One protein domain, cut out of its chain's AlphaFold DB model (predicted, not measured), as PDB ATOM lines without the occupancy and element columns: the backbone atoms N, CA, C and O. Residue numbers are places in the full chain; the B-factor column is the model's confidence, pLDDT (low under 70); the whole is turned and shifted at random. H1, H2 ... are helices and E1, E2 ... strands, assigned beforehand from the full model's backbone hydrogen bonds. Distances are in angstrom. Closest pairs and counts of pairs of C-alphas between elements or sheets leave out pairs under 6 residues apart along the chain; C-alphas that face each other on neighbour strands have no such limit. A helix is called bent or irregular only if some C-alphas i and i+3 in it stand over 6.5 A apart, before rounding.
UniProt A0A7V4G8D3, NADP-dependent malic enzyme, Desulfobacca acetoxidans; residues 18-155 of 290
ATOM      1  N   GLY A  18      81.156 154.495  98.040       93.56
ATOM      2  CA  GLY A  18      82.364 154.687  97.224       93.56
ATOM      3  C   GLY A  18      82.059 154.576  95.728       93.56
ATOM      4  O   GLY A  18      80.906 154.385  95.344       93.56
ATOM      5  N   LEU A  19      83.065 154.768  94.873       95.00
ATOM      6  CA  LEU A  19      82.880 154.747  93.408       95.00
ATOM      7  C   LEU A  19      83.511 153.543  92.699       95.00
ATOM      8  O   LEU A  19      83.294 153.361  91.501       95.00
ATOM      9  N   ILE A  20      84.291 152.728  93.409       95.19
ATOM     10  CA  ILE A  20      84.983 151.565  92.846       95.19
ATOM     11  C   ILE A  20      84.767 150.320  93.707       95.19
ATOM     12  O   ILE A  20      84.493 150.409  94.900       95.19
ATOM     13  N   GLY A  21      84.929 149.146  93.100       94.25
ATOM     14  CA  GLY A  21      84.875 147.854  93.777       94.25
ATOM     15  C   GLY A  21      85.600 146.776  92.975       94.25
ATOM     16  O   GLY A  21      85.965 146.990  91.818       94.25
ATOM     17  N   VAL A  22      85.808 145.608  93.583       95.06
ATOM     18  CA  VAL A  22      86.448 144.462  92.920       95.06
ATOM     19  C   VAL A  22      85.376 143.565  92.314       95.06
ATOM     20  O   VAL A  22      84.471 143.104  93.006       95.06
ATOM     21  N   LYS A  23      85.494 143.281  91.016       93.50
ATOM     22  CA  LYS A  23      84.639 142.322  90.311       93.50
ATOM     23  C   LYS A  23      85.500 141.233  89.688       93.50
ATOM     24  O   LYS A  23      86.470 141.536  88.995       93.50
ATOM     25  N   SER A  24      85.128 139.971  89.902       93.19
ATOM     26  CA  SER A  24      85.816 138.857  89.247       93.19
ATOM     27  C   SER A  24      85.652 138.933  87.725       93.19
ATOM     28  O   SER A  24      84.546 139.146  87.222       93.19
ATOM     29  N   LYS A  25      86.751 138.712  86.995       93.38
ATOM     30  CA  LYS A  25      86.746 138.577  85.527       93.38
ATOM     31  C   LYS A  25      86.182 137.225  85.076       93.38
ATOM     32  O   LYS A  25      85.741 137.105  83.939       93.38
ATOM     33  N   MET A  26      86.172 136.226  85.962       92.31
ATOM     34  CA  MET A  26      85.695 134.873  85.677       92.31
ATOM     35  C   MET A  26      84.727 134.392  86.772       92.31
ATOM     36  O   MET A  26      85.077 134.438  87.955       92.31
ATOM     37  N   PRO A  27      83.521 133.910  86.427       92.12
ATOM     38  CA  PRO A  27      82.634 133.288  87.402       92.12
ATOM     39  C   PRO A  27      83.130 131.884  87.775       92.12
ATOM     40  O   PRO A  27      83.531 131.111  86.905       92.12
ATOM     41  N   ILE A  28      83.034 131.529  89.056       93.88
ATOM     42  CA  ILE A  28      83.240 130.154  89.526       93.88
ATOM     43  C   ILE A  28      81.892 129.443  89.433       93.88
ATOM     44  O   ILE A  28      80.951 129.827  90.122       93.88
ATOM     45  N   ARG A  29      81.780 128.459  88.537       94.12
ATOM     46  CA  ARG A  29      80.520 127.737  88.275       94.12
ATOM     47  C   ARG A  29      80.513 126.312  88.814       94.12
ATOM     48  O   ARG A  29      79.449 125.765  89.061       94.12
ATOM     49  N   ASP A  30      81.694 125.731  88.993       95.25
ATOM     50  CA  ASP A  30      81.877 124.355  89.429       95.25
ATOM     51  C   ASP A  30      83.265 124.160  90.068       95.25
ATOM     52  O   ASP A  30      84.126 125.051  90.065       95.25
ATOM     53  N   MET A  31      83.481 122.957  90.605       94.44
ATOM     54  CA  MET A  31      84.747 122.547  91.213       94.44
ATOM     55  C   MET A  31      85.909 122.507  90.218       94.44
ATOM     56  O   MET A  31      87.042 122.781  90.610       94.44
ATOM     57  N   SER A  32      85.652 122.199  88.942       94.19
ATOM     58  CA  SER A  32      86.704 122.141  87.924       94.19
ATOM     59  C   SER A  32      87.269 123.525  87.617       94.19
ATOM     60  O   SER A  32      88.460 123.637  87.323       94.19
ATOM     61  N   VAL A  33      86.449 124.575  87.641       94.00
ATOM     62  CA  VAL A  33      86.917 125.959  87.520       94.00
ATOM     63  C   VAL A  33      87.701 126.346  88.769       94.00
ATOM     64  O   VAL A  33      88.804 126.882  88.652       94.00
ATOM     65  N   MET A  34      87.171 126.030  89.954       93.44
ATOM     66  CA  MET A  34      87.822 126.373  91.219       93.44
ATOM     67  C   MET A  34      89.216 125.739  91.346       93.44
ATOM     68  O   MET A  34      90.164 126.432  91.711       93.44
ATOM     69  N   SER A  35      89.376 124.470  90.959       94.50
ATOM     70  CA  SER A  35      90.664 123.765  91.021       94.50
ATOM     71  C   SER A  35      91.722 124.309  90.051       94.50
ATOM     72  O   SER A  35      92.909 124.049  90.242       94.50
ATOM     73  N   ARG A  36      91.316 125.047  89.003       93.56
ATOM     74  CA  ARG A  36      92.227 125.694  88.038       93.56
ATOM     75  C   ARG A  36      92.729 127.048  88.531       93.56
ATOM     76  O   ARG A  36      93.903 127.351  88.352       93.56
ATOM     77  N   ILE A  37      91.849 127.859  89.119       93.19
ATOM     78  CA  ILE A  37      92.186 129.226  89.560       93.19
ATOM     79  C   ILE A  37      92.773 129.273  90.974       93.19
ATOM     80  O   ILE A  37      93.443 130.238  91.329       93.19
ATOM     81  N   TYR A  38      92.500 128.248  91.780       92.69
ATOM     82  CA  TYR A  38      93.000 128.103  93.140       92.69
ATOM     83  C   TYR A  38      93.803 126.806  93.258       92.69
ATOM     84  O   TYR A  38      94.403 126.353  92.284       92.69
ATOM     85  N   THR A  39      93.864 126.202  94.438       90.31
ATOM     86  CA  THR A  39      94.583 124.947  94.651       90.31
ATOM     87  C   THR A  39      93.921 123.788  93.890       90.31
ATOM     88  O   THR A  39      92.705 123.617  93.995       90.31
ATOM     89  N   PRO A  40      94.691 122.949  93.165       91.56
ATOM     90  CA  PRO A  40      96.151 122.992  92.983       91.56
ATOM     91  C   PRO A  40      96.637 123.827  91.778       91.56
ATOM     92  O   PRO A  40      97.840 124.076  91.667       91.56
ATOM     93  N   GLY A  41      95.747 124.249  90.874       92.69
ATOM     94  CA  GLY A  41      96.080 124.887  89.594       92.69
ATOM     95  C   GLY A  41      96.906 126.174  89.690       92.69
ATOM     96  O   GLY A  41      97.828 126.361  88.894       92.69
ATOM     97  N   VAL A  42      96.675 127.004  90.712       94.75
ATOM     98  CA  VAL A  42      97.450 128.234  90.968       94.75
ATOM     99  C   VAL A  42      98.955 127.965  91.078       94.75
ATOM    100  O   VAL A  42      99.765 128.786  90.653       94.75
ATOM    101  N   GLY A  43      99.350 126.774  91.546       95.19
ATOM    102  CA  GLY A  43     100.755 126.385  91.658       95.19
ATOM    103  C   GLY A  43     101.479 126.313  90.310       95.19
ATOM    104  O   GLY A  43     102.683 126.552  90.260       95.19
ATOM    105  N   ALA A  44     100.772 126.018  89.213       94.31
ATOM    106  CA  ALA A  44     101.361 126.054  87.875       94.31
ATOM    107  C   ALA A  44     101.701 127.490  87.447       94.31
ATOM    108  O   ALA A  44     102.781 127.718  86.914       94.31
ATOM    109  N   VAL A  45     100.820 128.453  87.748       94.50
ATOM    110  CA  VAL A  45     101.047 129.878  87.459       94.50
ATOM    111  C   VAL A  45     102.187 130.435  88.315       94.50
ATOM    112  O   VAL A  45     103.051 131.124  87.786       94.50
ATOM    113  N   CYS A  46     102.249 130.090  89.608       94.25
ATOM    114  CA  CYS A  46     103.353 130.521  90.474       94.25
ATOM    115  C   CYS A  46     104.717 130.030  89.964       94.25
ATOM    116  O   CYS A  46     105.649 130.823  89.872       94.25
ATOM    117  N   ARG A  47     104.822 128.753  89.569       95.12
ATOM    118  CA  ARG A  47     106.070 128.184  89.023       95.12
ATOM    119  C   ARG A  47     106.495 128.806  87.695       95.12
ATOM    120  O   ARG A  47     107.678 128.785  87.369       95.12
ATOM    121  N   GLU A  48     105.553 129.335  86.918       95.19
ATOM    122  CA  GLU A  48     105.891 130.054  85.690       95.19
ATOM    123  C   GLU A  48     106.656 131.347  86.003       95.19
ATOM    124  O   GLU A  48     107.602 131.685  85.297       95.19
ATOM    125  N   PHE A  49     106.324 132.030  87.104       92.25
ATOM    126  CA  PHE A  49     107.009 133.264  87.506       92.25
ATOM    127  C   PHE A  49     108.431 133.035  88.019       92.25
ATOM    128  O   PHE A  49     109.257 133.936  87.889       92.25
ATOM    129  N   ASP A  50     108.738 131.838  88.532       92.50
ATOM    130  CA  ASP A  50     110.115 131.454  88.871       92.50
ATOM    131  C   ASP A  50     111.004 131.374  87.617       92.50
ATOM    132  O   ASP A  50     112.209 131.616  87.689       92.50
ATOM    133  N   ARG A  51     110.417 131.041  86.458       94.88
ATOM    134  CA  ARG A  51     111.120 130.931  85.168       94.88
ATOM    135  C   ARG A  51     111.156 132.258  84.418       94.88
ATOM    136  O   ARG A  51     112.203 132.639  83.901       94.88
ATOM    137  N   ASP A  52     110.019 132.946  84.365       95.69
ATOM    138  CA  ASP A  52     109.858 134.250  83.728       95.69
ATOM    139  C   ASP A  52     109.029 135.195  84.620       95.69
ATOM    140  O   ASP A  52     107.794 135.211  84.556       95.69
ATOM    141  N   PRO A  53     109.681 136.063  85.417       92.44
ATOM    142  CA  PRO A  53     108.981 137.059  86.225       92.44
ATOM    143  C   PRO A  53     108.104 138.028  85.408       92.44
ATOM    144  O   PRO A  53     107.145 138.603  85.946       92.44
ATOM    145  N   LEU A  54     108.389 138.232  84.113       95.00
ATOM    146  CA  LEU A  54     107.585 139.099  83.243       95.00
ATOM    147  C   LEU A  54     106.264 138.444  82.825       95.00
ATOM    148  O   LEU A  54     105.318 139.167  82.487       95.00
ATOM    149  N   ALA A  55     106.129 137.121  82.946       96.75
ATOM    150  CA  ALA A  55     104.853 136.440  82.744       96.75
ATOM    151  C   ALA A  55     103.765 136.963  83.700       96.75
ATOM    152  O   ALA A  55     102.581 136.908  83.364       96.75
ATOM    153  N   SER A  56     104.137 137.579  84.832       95.94
ATOM    154  CA  SER A  56     103.194 138.252  85.739       95.94
ATOM    155  C   SER A  56     102.346 139.335  85.055       95.94
ATOM    156  O   SER A  56     101.184 139.508  85.421       95.94
ATOM    157  N   PHE A  57     102.857 140.020  84.025       96.31
ATOM    158  CA  PHE A  57     102.072 140.989  83.246       96.31
ATOM    159  C   PHE A  57     101.003 140.316  82.373       96.31
ATOM    160  O   PHE A  57      99.964 140.915  82.117       96.31
ATOM    161  N   LYS A  58     101.237 139.079  81.920       96.50
ATOM    162  CA  LYS A  58     100.307 138.333  81.056       96.50
ATOM    163  C   LYS A  58      99.308 137.500  81.855       96.50
ATOM    164  O   LYS A  58      98.159 137.364  81.450       96.50
ATOM    165  N   LEU A  59      99.753 136.931  82.975       96.25
ATOM    166  CA  LEU A  59      99.009 135.931  83.743       96.25
ATOM    167  C   LEU A  59      98.315 136.503  84.987       96.25
ATOM    168  O   LEU A  59      97.654 135.760  85.709       96.25
ATOM    169  N   THR A  60      98.434 137.807  85.255       96.38
ATOM    170  CA  THR A  60      97.770 138.455  86.397       96.38
ATOM    171  C   THR A  60      97.137 139.790  86.009       96.38
ATOM    172  O   THR A  60      97.341 140.311  84.912       96.38
ATOM    173  N   CYS A  61      96.380 140.391  86.932       96.12
ATOM    174  CA  CYS A  61      95.846 141.740  86.744       96.12
ATOM    175  C   CYS A  61      96.931 142.824  86.648       96.12
ATOM    176  O   CYS A  61      96.616 143.906  86.151       96.12
ATOM    177  N   ARG A  62      98.183 142.530  87.036       96.12
ATOM    178  CA  ARG A  62      99.326 143.451  86.969       96.12
ATOM    179  C   ARG A  62      99.467 144.111  85.600       96.12
ATOM    180  O   ARG A  62      99.752 145.298  85.530       96.12
ATOM    181  N   GLY A  63      99.227 143.374  84.514       96.44
ATOM    182  CA  GLY A  63      99.348 143.906  83.151       96.44
ATOM    183  C   GLY A  63      98.400 145.054  82.811       96.44
ATOM    184  O   GLY A  63      98.675 145.800  81.879       96.44
ATOM    185  N   ASN A  64      97.303 145.206  83.557       97.56
ATOM    186  CA  ASN A  64      96.282 146.226  83.318       97.56
ATOM    187  C   ASN A  64      95.996 147.091  84.556       97.56
ATOM    188  O   ASN A  64      95.046 147.875  84.543       97.56
ATOM    189  N   SER A  65      96.764 146.929  85.639       97.44
ATOM    190  CA  SER A  65      96.549 147.658  86.886       97.44
ATOM    191  C   SER A  65      97.587 148.751  87.101       97.44
ATOM    192  O   SER A  65      98.772 148.576  86.811       97.44
ATOM    193  N   ILE A  66      97.148 149.879  87.656       98.31
ATOM    194  CA  ILE A  66      98.044 150.955  88.097       98.31
ATOM    195  C   ILE A  66      97.754 151.338  89.544       98.31
ATOM    196  O   ILE A  66      96.609 151.263  89.992       98.31
ATOM    197  N   ALA A  67      98.779 151.789  90.263       98.50
ATOM    198  CA  ALA A  67      98.605 152.403  91.575       98.50
ATOM    199  C   ALA A  67      98.477 153.921  91.437       98.50
ATOM    200  O   ALA A  67      99.362 154.554  90.858       98.50
ATOM    201  N   LEU A  68      97.419 154.509  91.998       98.25
ATOM    202  CA  LEU A  68      97.299 155.957  92.183       98.25
ATOM    203  C   LEU A  68      97.803 156.308  93.584       98.25
ATOM    204  O   LEU A  68      97.068 156.152  94.559       98.25
ATOM    205  N   ILE A  69      99.055 156.740  93.689       98.44
ATOM    206  CA  ILE A  69      99.734 156.984  94.965       98.44
ATOM    207  C   ILE A  69      99.671 158.466  95.314       98.44
ATOM    208  O   ILE A  69     100.081 159.316  94.523       98.44
ATOM    209  N   SER A  70      99.197 158.764  96.520       98.25
ATOM    210  CA  SER A  70      99.070 160.130  97.027       98.25
ATOM    211  C   SER A  70      99.237 160.181  98.541       98.25
ATOM    212  O   SER A  70      98.775 159.287  99.245       98.25
ATOM    213  N   ASP A  71      99.809 161.269  99.054       97.56
ATOM    214  CA  ASP A  71      99.802 161.608 100.486       97.56
ATOM    215  C   ASP A  71      98.725 162.651 100.855       97.56
ATOM    216  O   ASP A  71      98.505 162.955 102.029       97.56
ATOM    217  N   GLY A  72      98.045 163.208  99.844       97.06
ATOM    218  CA  GLY A  72      96.996 164.214 100.007       97.06
ATOM    219  C   GLY A  72      97.519 165.606 100.356       97.06
ATOM    220  O   GLY A  72      96.735 166.453 100.782       97.06
ATOM    221  N   SER A  73      98.820 165.859 100.182       96.62
ATOM    222  CA  SER A  73      99.439 167.139 100.545       96.62
ATOM    223  C   SER A  73      99.142 168.292  99.577       96.62
ATOM    224  O   SER A  73      99.359 169.447  99.939       96.62
ATOM    225  N   ALA A  74      98.626 168.008  98.376       92.12
ATOM    226  CA  ALA A  74      98.213 169.010  97.389       92.12
ATOM    227  C   ALA A  74      96.938 168.597  96.629       92.12
ATOM    228  O   ALA A  74      96.975 168.181  95.469       92.12
ATOM    229  N   CYS A  75      95.785 168.719  97.282       88.94
ATOM    230  CA  CYS A  75      94.481 168.392  96.715       88.94
ATOM    231  C   CYS A  75      93.760 169.646  96.186       88.94
ATOM    232  O   CYS A  75      92.952 170.242  96.891       88.94
ATOM    233  N   TYR A  76      94.042 170.024  94.934       80.31
ATOM    234  CA  TYR A  76      93.425 171.184  94.263       80.31
ATOM    235  C   TYR A  76      93.500 172.469  95.118       80.31
ATOM    236  O   TYR A  76      94.551 172.751  95.695       80.31
ATOM    237  N   GLU A  77      92.413 173.238  95.209       78.88
ATOM    238  CA  GLU A  77      92.284 174.427  96.058       78.88
ATOM    239  C   GLU A  77      92.249 174.124  97.565       78.88
ATOM    240  O   GLU A  77      92.482 175.020  98.372       78.88
ATOM    241  N   PHE A  78      92.014 172.871  97.967       84.88
ATOM    242  CA  PHE A  78      91.915 172.480  99.379       84.88
ATOM    243  C   PHE A  78      93.280 172.315 100.063       84.88
ATOM    244  O   PHE A  78      93.347 172.129 101.278       84.88
ATOM    245  N   GLY A  79      94.380 172.372  99.306       89.75
ATOM    246  CA  GLY A  79      95.728 172.250  99.852       89.75
ATOM    247  C   GLY A  79      95.990 170.874 100.471       89.75
ATOM    248  O   GLY A  79      95.723 169.844  99.851       89.75
ATOM    249  N   ASN A  80      96.561 170.850 101.675       96.38
ATOM    250  CA  ASN A  80      96.891 169.611 102.376       96.38
ATOM    251  C   ASN A  80      95.668 169.080 103.133       96.38
ATOM    252  O   ASN A  80      95.339 169.569 104.211       96.38
ATOM    253  N   VAL A  81      95.022 168.062 102.568       96.88
ATOM    254  CA  VAL A  81      93.845 167.404 103.161       96.88
ATOM    255  C   VAL A  81      94.208 166.089 103.863       96.88
ATOM    256  O   VAL A  81      93.404 165.525 104.604       96.88
ATOM    257  N   GLY A  82      95.430 165.595 103.640       97.38
ATOM    258  CA  GLY A  82      95.919 164.325 104.165       97.38
ATOM    259  C   GLY A  82      95.360 163.089 103.448       97.38
ATOM    260  O   GLY A  82      94.546 163.165 102.526       97.38
ATOM    261  N   ALA A  83      95.818 161.917 103.890       96.94
ATOM    262  CA  ALA A  83      95.598 160.642 103.210       96.94
ATOM    263  C   ALA A  83      94.112 160.264 103.056       96.94
ATOM    264  O   ALA A  83      93.667 159.868 101.981       96.94
ATOM    265  N   LEU A  84      93.306 160.400 104.110       96.69
ATOM    266  CA  LEU A  84      91.910 159.955 104.058       96.69
ATOM    267  C   LEU A  84      91.053 160.855 103.164       96.69
ATOM    268  O   LEU A  84      90.261 160.366 102.361       96.69
ATOM    269  N   ALA A  85      91.235 162.172 103.259       96.31
ATOM    270  CA  ALA A  85      90.418 163.127 102.520       96.31
ATOM    271  C   ALA A  85      90.776 163.210 101.025       96.31
ATOM    272  O   ALA A  85      89.980 163.730 100.244       96.31
ATOM    273  N   VAL A  86      91.921 162.661 100.593       97.06
ATOM    274  CA  VAL A  86      92.253 162.558  99.160       97.06
ATOM    275  C   VAL A  86      91.604 161.344  98.477       97.06
ATOM    276  O   VAL A  86      91.443 161.348  97.255       97.06
ATOM    277  N   LEU A  87      91.158 160.327  99.230       96.50
ATOM    278  CA  LEU A  87      90.554 159.106  98.668       96.50
ATOM    279  C   LEU A  87      89.401 159.375  97.687       96.50
ATOM    280  O   LEU A  87      89.418 158.780  96.606       96.50
ATOM    281  N   PRO A  88      88.446 160.294  97.950       95.38
ATOM    282  CA  PRO A  88      87.384 160.585  96.995       95.38
ATOM    283  C   PRO A  88      87.904 161.025  95.620       95.38
ATOM    284  O   PRO A  88      87.331 160.620  94.603       95.38
ATOM    285  N   LYS A  89      88.994 161.806  95.575       94.88
ATOM    286  CA  LYS A  89      89.654 162.228  94.327       94.88
ATOM    287  C   LYS A  89      90.280 161.030  93.614       94.88
ATOM    288  O   LYS A  89      90.080 160.875  92.409       94.88
ATOM    289  N   LEU A  90      91.002 160.175  94.339       97.19
ATOM    290  CA  LEU A  90      91.656 158.998  93.754       97.19
ATOM    291  C   LEU A  90      90.636 157.975  93.231       97.19
ATOM    292  O   LEU A  90      90.822 157.424  92.148       97.19
ATOM    293  N   GLU A  91      89.528 157.759  93.942       97.19
ATOM    294  CA  GLU A  91      88.428 156.914  93.463       97.19
ATOM    295  C   GLU A  91      87.808 157.467  92.179       97.19
ATOM    296  O   GLU A  91      87.617 156.727  91.217       97.19
ATOM    297  N   ALA A  92      87.527 158.775  92.138       95.69
ATOM    298  CA  ALA A  92      86.976 159.407  90.945       95.69
ATOM    299  C   ALA A  92      87.928 159.234  89.752       95.69
ATOM    300  O   ALA A  92      87.500 158.815  88.679       95.69
ATOM    301  N   LYS A  93      89.236 159.446  89.952       95.88
ATOM    302  CA  LYS A  93      90.248 159.168  88.921       95.88
ATOM    303  C   LYS A  93      90.285 157.707  88.503       95.88
ATOM    304  O   LYS A  93      90.437 157.428  87.319       95.88
ATOM    305  N   SER A  94      90.099 156.786  89.440       97.81
ATOM    306  CA  SER A  94      90.056 155.358  89.133       97.81
ATOM    307  C   SER A  94      88.895 155.020  88.191       97.81
ATOM    308  O   SER A  94      89.082 154.288  87.218       97.81
ATOM    309  N   VAL A  95      87.726 155.640  88.398       97.50
ATOM    310  CA  VAL A  95      86.586 155.549  87.467       97.50
ATOM    311  C   VAL A  95      86.926 156.134  86.095       97.50
ATOM    312  O   VAL A  95      86.558 155.534  85.085       97.50
ATOM    313  N   LEU A  96      87.649 157.259  86.025       96.88
ATOM    314  CA  LEU A  96      88.065 157.859  84.748       96.88
ATOM    315  C   LEU A  96      89.036 156.947  83.983       96.88
ATOM    316  O   LEU A  96      88.814 156.687  82.801       96.88
ATOM    317  N   PHE A  97      90.059 156.404  84.651       97.44
ATOM    318  CA  PHE A  97      90.980 155.429  84.050       97.44
ATOM    319  C   PHE A  97      90.235 154.206  83.517       97.44
ATOM    320  O   PHE A  97      90.487 153.765  82.391       97.44
ATOM    321  N   LYS A  98      89.273 153.691  84.290       97.25
ATOM    322  CA  LYS A  98      88.489 152.536  83.866       97.25
ATOM    323  C   LYS A  98      87.577 152.856  82.685       97.25
ATOM    324  O   LYS A  98      87.518 152.076  81.741       97.25
ATOM    325  N   THR A  99      86.893 153.994  82.723       97.88
ATOM    326  CA  THR A  99      85.912 154.392  81.703       97.88
ATOM    327  C   THR A  99      86.572 154.734  80.370       97.88
ATOM    328  O   THR A  99      86.116 154.268  79.331       97.88
ATOM    329  N   PHE A 100      87.647 155.526  80.388       97.50
ATOM    330  CA  PHE A 100      88.237 156.075  79.162       97.50
ATOM    331  C   PHE A 100      89.403 155.256  78.604       97.50
ATOM    332  O   PHE A 100      89.690 155.363  77.416       97.50
ATOM    333  N   ALA A 101      90.070 154.442  79.428       96.50
ATOM    334  CA  ALA A 101      91.235 153.659  79.006       96.50
ATOM    335  C   ALA A 101      91.130 152.158  79.330       96.50
ATOM    336  O   ALA A 101      92.048 151.406  79.018       96.50
ATOM    337  N   ASN A 102      90.037 151.705  79.960       97.38
ATOM    338  CA  ASN A 102      89.880 150.335  80.465       97.38
ATOM    339  C   ASN A 102      91.009 149.880  81.419       97.38
ATOM    340  O   ASN A 102      91.257 148.682  81.569       97.38
ATOM    341  N   VAL A 103      91.657 150.823  82.109       97.75
ATOM    342  CA  VAL A 103      92.747 150.553  83.061       97.75
ATOM    343  C   VAL A 103      92.188 150.381  84.473       97.75
ATOM    344  O   VAL A 103      91.376 151.186  84.933       97.75
ATOM    345  N   ASP A 104      92.634 149.339  85.174       98.00
ATOM    346  CA  ASP A 104      92.225 149.033  86.547       98.00
ATOM    347  C   ASP A 104      93.094 149.836  87.543       98.00
ATOM    348  O   ASP A 104      94.117 149.368  88.044       98.00
ATOM    349  N   ALA A 105      92.716 151.087  87.804       98.00
ATOM    350  CA  ALA A 105      93.436 151.965  88.725       98.00
ATOM    351  C   ALA A 105      93.006 151.747  90.186       98.00
ATOM    352  O   ALA A 105      91.814 151.731  90.496       98.00
ATOM    353  N   VAL A 106      93.983 151.588  91.082       98.19
ATOM    354  CA  VAL A 106      93.763 151.346  92.515       98.19
ATOM    355  C   VAL A 106      94.209 152.571  93.320       98.19
ATOM    356  O   VAL A 106      95.379 152.951  93.225       98.19
ATOM    357  N   PRO A 107      93.324 153.196  94.119       98.12
ATOM    358  CA  PRO A 107      93.683 154.327  94.963       98.12
ATOM    359  C   PRO A 107      94.516 153.867  96.164       98.12
ATOM    360  O   PRO A 107      94.096 152.994  96.922       98.12
ATOM    361  N   ILE A 108      95.690 154.471  96.357       98.38
ATOM    362  CA  ILE A 108      96.592 154.205  97.482       98.38
ATOM    363  C   ILE A 108      96.921 155.533  98.161       98.38
ATOM    364  O   ILE A 108      97.779 156.296  97.711       98.38
ATOM    365  N   ALA A 109      96.227 155.805  99.264       98.12
ATOM    366  CA  ALA A 109      96.508 156.953 100.110       98.12
ATOM    367  C   ALA A 109      97.504 156.575 101.213       98.12
ATOM    368  O   ALA A 109      97.239 155.682 102.018       98.12
ATOM    369  N   LEU A 110      98.647 157.255 101.253       98.31
ATOM    370  CA  LEU A 110      99.711 156.999 102.217       98.31
ATOM    371  C   LEU A 110      99.577 157.942 103.413       98.31
ATOM    372  O   LEU A 110      99.586 159.159 103.251       98.31
ATOM    373  N   ALA A 111      99.504 157.386 104.623       97.50
ATOM    374  CA  ALA A 111      99.480 158.144 105.878       97.50
ATOM    375  C   ALA A 111     100.882 158.635 106.299       97.50
ATOM    376  O   ALA A 111     101.246 158.583 107.468       97.50
ATOM    377  N   THR A 112     101.673 159.098 105.333       97.62
ATOM    378  CA  THR A 112     102.990 159.708 105.529       97.62
ATOM    379  C   THR A 112     103.186 160.813 104.506       97.62
ATOM    380  O   THR A 112     102.687 160.734 103.385       97.62
ATOM    381  N   GLN A 113     103.910 161.855 104.899       97.12
ATOM    382  CA  GLN A 113     104.280 162.969 104.031       97.12
ATOM    383  C   GLN A 113     105.795 163.065 103.818       97.12
ATOM    384  O   GLN A 113     106.237 163.993 103.126       97.12
ATOM    385  N   ASP A 114     106.567 162.119 104.373       97.75
ATOM    386  CA  ASP A 114     108.002 162.002 104.134       97.75
ATOM    387  C   ASP A 114     108.247 161.469 102.709       97.75
ATOM    388  O   ASP A 114     107.826 160.355 102.375       97.75
ATOM    389  N   PRO A 115     108.941 162.227 101.835       97.25
ATOM    390  CA  PRO A 115     109.258 161.759 100.492       97.25
ATOM    391  C   PRO A 115     110.040 160.436 100.451       97.25
ATOM    392  O   PRO A 115     109.904 159.710  99.466       97.25
ATOM    393  N   TYR A 116     110.865 160.112 101.450       97.62
ATOM    394  CA  TYR A 116     111.639 158.865 101.462       97.62
ATOM    395  C   TYR A 116     110.758 157.651 101.752       97.62
ATOM    396  O   TYR A 116     110.845 156.654 101.033       97.62
ATOM    397  N   GLU A 117     109.862 157.761 102.731       98.38
ATOM    398  CA  GLU A 117     108.883 156.715 103.028       98.38
ATOM    399  C   GLU A 117     107.940 156.490 101.844       98.38
ATOM    400  O   GLU A 117     107.694 155.348 101.462       98.38
ATOM    401  N   ILE A 118     107.479 157.561 101.183       98.31
ATOM    402  CA  ILE A 118     106.634 157.447  99.982       98.31
ATOM    403  C   ILE A 118     107.361 156.678  98.868       98.31
ATOM    404  O   ILE A 118     106.765 155.803  98.228       98.31
ATOM    405  N   VAL A 119     108.641 156.982  98.627       98.44
ATOM    406  CA  VAL A 119     109.460 156.277  97.626       98.44
ATOM    407  C   VAL A 119     109.584 154.798  97.977       98.44
ATOM    408  O   VAL A 119     109.392 153.951  97.102       98.44
ATOM    409  N   GLU A 120     109.876 154.485  99.237       98.31
ATOM    410  CA  GLU A 120     110.082 153.111  99.687       98.31
ATOM    411  C   GLU A 120     108.791 152.289  99.627       98.31
ATOM    412  O   GLU A 120     108.776 151.203  99.045       98.31
ATOM    413  N   MET A 121     107.675 152.843 100.105       98.19
ATOM    414  CA  MET A 121     106.358 152.207 100.000       98.19
ATOM    415  C   MET A 121     105.982 151.945  98.542       98.19
ATOM    416  O   MET A 121     105.541 150.851  98.192       98.19
ATOM    417  N   THR A 122     106.217 152.920  97.662       98.12
ATOM    418  CA  THR A 122     105.966 152.757  96.225       98.12
ATOM    419  C   THR A 122     106.823 151.642  95.627       98.12
ATOM    420  O   THR A 122     106.325 150.831  94.846       98.12
ATOM    421  N   ARG A 123     108.107 151.569  96.000       98.06
ATOM    422  CA  ARG A 123     109.040 150.533  95.536       98.06
ATOM    423  C   ARG A 123     108.594 149.138  95.972       98.06
ATOM    424  O   ARG A 123     108.617 148.222  95.152       98.06
ATOM    425  N   ILE A 124     108.177 148.989  97.229       97.94
ATOM    426  CA  ILE A 124     107.689 147.723  97.794       97.94
ATOM    427  C   ILE A 124     106.393 147.277  97.104       97.94
ATOM    428  O   ILE A 124     106.232 146.094  96.814       97.94
ATOM    429  N   LEU A 125     105.489 148.212  96.794       97.25
ATOM    430  CA  LEU A 125     104.207 147.924  96.139       97.25
ATOM    431  C   LEU A 125     104.323 147.684  94.625       97.25
ATOM    432  O   LEU A 125     103.433 147.071  94.034       97.25
ATOM    433  N   ALA A 126     105.398 148.145  93.983       97.06
ATOM    434  CA  ALA A 126     105.570 148.109  92.529       97.06
ATOM    435  C   ALA A 126     105.372 146.731  91.854       97.06
ATOM    436  O   ALA A 126     104.869 146.713  90.727       97.06
ATOM    437  N   PRO A 127     105.711 145.574  92.466       95.75
ATOM    438  CA  PRO A 127     105.435 144.265  91.870       95.75
ATOM    439  C   PRO A 127     103.946 143.984  91.612       95.75
ATOM    440  O   PRO A 127     103.636 143.193  90.726       95.75
ATOM    441  N   SER A 128     103.030 144.642  92.330       96.75
ATOM    442  CA  SER A 128     101.579 144.433  92.206       96.75
ATOM    443  C   SER A 128     100.936 145.184  91.034       96.75
ATOM    444  O   SER A 128      99.772 144.942  90.708       96.75
ATOM    445  N   PHE A 129     101.671 146.099  90.395       98.12
ATOM    446  CA  PHE A 129     101.131 147.013  89.389       98.12
ATOM    447  C   PHE A 129     101.950 147.002  88.098       98.12
ATOM    448  O   PHE A 129     103.142 146.678  88.087       98.12
ATOM    449  N   GLY A 130     101.292 147.345  86.992       97.31
ATOM    450  CA  GLY A 130     101.914 147.552  85.684       97.31
ATOM    451  C   GLY A 130     102.409 148.981  85.469       97.31
ATOM    452  O   GLY A 130     103.233 149.226  84.589       97.31
ATOM    453  N   GLY A 131     101.959 149.919  86.305       97.69
ATOM    454  CA  GLY A 131     102.398 151.309  86.311       97.69
ATOM    455  C   GLY A 131     102.065 152.017  87.622       97.69
ATOM    456  O   GLY A 131     101.204 151.580  88.386       97.69
ATOM    457  N   ILE A 132     102.755 153.125  87.874       98.44
ATOM    458  CA  ILE A 132     102.559 153.982  89.043       98.44
ATOM    459  C   ILE A 132     102.156 155.376  88.565       98.44
ATOM    460  O   ILE A 132     102.830 155.968  87.721       98.44
ATOM    461  N   CYS A 133     101.081 155.917  89.128       97.75
ATOM    462  CA  CYS A 133     100.658 157.297  88.940       97.75
ATOM    463  C   CYS A 133     100.756 158.038  90.278       97.75
ATOM    464  O   CYS A 133     100.054 157.696  91.227       97.75
ATOM    465  N   LEU A 134     101.630 159.036  90.363       97.56
ATOM    466  CA  LEU A 134     101.734 159.941  91.503       97.56
ATOM    467  C   LEU A 134     100.698 161.058  91.359       97.56
ATOM    468  O   LEU A 134     100.558 161.645  90.282       97.56
ATOM    469  N   GLU A 135     100.002 161.346  92.452       95.31
ATOM    470  CA  GLU A 135      98.850 162.244  92.505       95.31
ATOM    471  C   GLU A 135      98.892 163.103  93.766       95.31
ATOM    472  O   GLU A 135      99.184 162.599  94.844       95.31
ATOM    473  N   SER A 136      98.509 164.377  93.669       94.38
ATOM    474  CA  SER A 136      98.255 165.254  94.830       94.38
ATOM    475  C   SER A 136      99.381 165.329  95.876       94.38
ATOM    476  O   SER A 136      99.106 165.494  97.067       94.38
ATOM    477  N   ILE A 137     100.644 165.233  95.445       95.56
ATOM    478  CA  ILE A 137     101.825 165.421  96.298       95.56
ATOM    479  C   ILE A 137     102.351 166.847  96.092       95.56
ATOM    480  O   ILE A 137     102.580 167.288  94.963       95.56
ATOM    481  N   ALA A 138     102.564 167.584  97.179       93.00
ATOM    482  CA  ALA A 138     102.997 168.975  97.127       93.00
ATOM    483  C   ALA A 138     104.399 169.148  96.521       93.00
ATOM    484  O   ALA A 138     105.316 168.352  96.743       93.00
ATOM    485  N   ALA A 139     104.588 170.244  95.784       91.19
ATOM    486  CA  ALA A 139     105.916 170.712  95.403       91.19
ATOM    487  C   ALA A 139     106.670 171.285  96.619       91.19
ATOM    488  O   ALA A 139     106.036 171.809  97.535       91.19
ATOM    489  N   PRO A 140     108.015 171.224  96.640       91.19
ATOM    490  CA  PRO A 140     108.883 170.610  95.631       91.19
ATOM    491  C   PRO A 140     109.112 169.103  95.854       91.19
ATOM    492  O   PRO A 140     109.723 168.447  95.011       91.19
ATOM    493  N   LYS A 141     108.633 168.526  96.968       93.81
ATOM    494  CA  LYS A 141     108.914 167.124  97.331       93.81
ATOM    495  C   LYS A 141     108.386 166.113  96.310       93.81
ATOM    496  O   LYS A 141     109.029 165.088  96.107       93.81
ATOM    497  N   CYS A 142     107.285 166.411  95.619       94.50
ATOM    498  CA  CYS A 142     106.743 165.560  94.560       94.50
ATOM    499  C   CYS A 142     107.752 165.266  93.440       94.50
ATOM    500  O   CYS A 142     107.779 164.153  92.926       94.50
ATOM    501  N   LEU A 143     108.639 166.215  93.119       93.62
ATOM    502  CA  LEU A 143     109.685 166.035  92.109       93.62
ATOM    503  C   LEU A 143     110.808 165.121  92.609       93.62
ATOM    504  O   LEU A 143     111.345 164.310  91.853       93.62
ATOM    505  N   THR A 144     111.139 165.203  93.901       94.81
ATOM    506  CA  THR A 144     112.056 164.257  94.550       94.81
ATOM    507  C   THR A 144     111.469 162.846  94.528       94.81
ATOM    508  O   THR A 144     112.171 161.905  94.150       94.81
ATOM    509  N   VAL A 145     110.191 162.704  94.902       97.12
ATOM    510  CA  VAL A 145     109.475 161.420  94.892       97.12
ATOM    511  C   VAL A 145     109.461 160.842  93.482       97.12
ATOM    512  O   VAL A 145     109.943 159.731  93.289       97.12
ATOM    513  N   GLU A 146     109.008 161.599  92.482       96.00
ATOM    514  CA  GLU A 146     108.967 161.156  91.085       96.00
ATOM    515  C   GLU A 146     110.343 160.689  90.590       96.00
ATOM    516  O   GLU A 146     110.488 159.561  90.109       96.00
ATOM    517  N   SER A 147     111.373 161.525  90.756       95.25
ATOM    518  CA  SER A 147     112.731 161.229  90.293       95.25
ATOM    519  C   SER A 147     113.294 159.954  90.924       95.25
ATOM    520  O   SER A 147     113.951 159.162  90.242       95.25
ATOM    521  N   ARG A 148     113.030 159.730  92.218       97.44
ATOM    522  CA  ARG A 148     113.515 158.548  92.940       97.44
ATOM    523  C   ARG A 148     112.688 157.303  92.660       97.44
ATOM    524  O   ARG A 148     113.285 156.269  92.378       97.44
ATOM    525  N   VAL A 149     111.358 157.395  92.652       97.75
ATOM    526  CA  VAL A 149     110.477 156.273  92.290       97.75
ATOM    527  C   VAL A 149     110.835 155.770  90.895       97.75
ATOM    528  O   VAL A 149     111.074 154.578  90.727       97.75
ATOM    529  N   ARG A 150     111.002 156.670  89.916       96.81
ATOM    530  CA  ARG A 150     111.387 156.307  88.542       96.81
ATOM    531  C   ARG A 150     112.725 155.566  88.447       96.81
ATOM    532  O   ARG A 150     112.917 154.790  87.520       96.81
ATOM    533  N   LYS A 151     113.653 155.796  89.382       97.19
ATOM    534  CA  LYS A 151     114.927 155.056  89.471       97.19
ATOM    535  C   LYS A 151     114.794 153.737  90.237       97.19
ATOM    536  O   LYS A 151     115.569 152.820  89.992       97.19
ATOM    537  N   ALA A 152     113.851 153.660  91.174       96.56
ATOM    538  CA  ALA A 152     113.678 152.528  92.077       96.56
ATOM    539  C   ALA A 152     112.811 151.400  91.494       96.56
ATOM    540  O   ALA A 152     112.941 150.255  91.926       96.56
ATOM    541  N   VAL A 153     111.931 151.698  90.532       96.56
ATOM    542  CA  VAL A 153     110.983 150.724  89.968       96.56
ATOM    543  C   VAL A 153     111.257 150.428  88.493       96.56
ATOM    544  O   VAL A 153     111.876 151.213  87.782       96.56
ATOM    545  N   ARG A 154     110.778 149.270  88.021       93.50
ATOM    546  CA  ARG A 154     110.918 148.805  86.625       93.50
ATOM    547  C   ARG A 154     109.644 148.974  85.786       93.50
ATOM    548  O   ARG A 154     109.552 148.423  84.698       93.50
ATOM    549  N   VAL A 155     108.663 149.707  86.304       95.69
ATOM    550  CA  VAL A 155     107.389 150.014  85.635       95.69
ATOM    551  C   VAL A 155     107.313 151.497  85.286       95.69
ATOM    552  O   VAL A 155     108.088 152.300  85.807       95.69
TER     553      VAL A 155
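This is residues 18 to 155 of the 290 residues of the protein "NADP-dependent malic enzyme" of Desulfobacca acetoxidans (UniProt A0A7V4G8D3). A small sheet of three parallel strands lies between helices, with H5 covering one face and H6, with H7 beside it, over the other; from one end of this body an arm reaches far out, made by H1 and H2 and joined to the sheet through the short H3 and H4. Residues 18 to 30, with no named element, run from the side of H5 out to H1. The printed part has 138 residues, with seven named helices and three named strands in the order H1 H2 H3 H4 E1 H5 E2 H6 E3 H7; the sheet's order is E2 E1 E3 and the class is mostly helix. The whole is only just loose, close to compact, with a radius of gyration of the C-alphas of 17.3 A, and elongated, with spans of 53 by 33 by 25 A.

H1, residues 31 to 37, begins at C-alpha 31 (84.747, 122.547, 91.213). H2 is residues 42 to 51, 15.1 A long; H3 is residues 55 to 59 and H4 residues 61 to 64. E1, residues 65 to 70, 16.3 A, begins at C-alpha 65 (96.549, 147.658, 86.886). H5 is residues 82 to 101, 27.7 A, with a kink of 37 degrees near residue 89; it is irregular, but only just, with C-alphas 85 and 88 6.8 A apart. E2 is residues 104 to 109, 16.3 A. H6, residues 115 to 128, 20.7 A, is irregular: C-alphas 124 and 127 are 7.2 A apart. E3 is residues 131 to 134. H7, residues 141 to 152, 16.2 A, ends at C-alpha 152 (113.678, 152.528, 92.077).

E1 is the inner strand, parallel to E2 at 23 degrees, with N 68 and O 106 2.8 A apart, and to E3 at 19 degrees, with N 69 and O 133 2.8 A apart. The arrangement is one of three layers, a sheet with helices on both of its faces: H6 and H7 are on one face of the sheet E2 E1 E3, and H5 is on the other. H5 runs along the strands over E2 at a height over the sheet of 6.7 A; the closest C-alphas are those of Ser 94 and Ala 105, 4.8 A. H6 runs along the strands over E1 at a height of 9.6 A. H6 and H7 touch, closest at the C-alphas of Val 119 and Val 149, 5.4 A, at a steep tilt of 40 degrees, the same way. E1, H5, E2 form a strand-helix-strand unit, two parallel neighbour strands with a helix between; E2, H6, E3 form a split one, with E1 between its strands. Both crossovers are right-handed. H4 only grazes the sheet, and touches H3 only at the corner, C-alphas 57 and 63 being the closest at 4.0 A. H2 touches H3, with the C-alphas of Phe 49 and Ala 55 closest at 6.1 A. H1 and H2 are close but not clearly touching, with the C-alphas of Arg 36 and Val 42 closest at 6.5 A. In H3 and H7 every O i to N i+4 pair is within hydrogen-bond range; H1 has 2 of 3, H2 4 of 6, H5 13 of 16 and H6 8 of 10, and H4 is too short for such a pair.

The two C-alphas farthest apart, those of Met 31 and Pro 140, are 54.0 A apart. The printed part has no cut. The link from E1 to H5, 11 residues, is long. The mean pLDDT of the printed part is 95.5, and no printed residue is under 70.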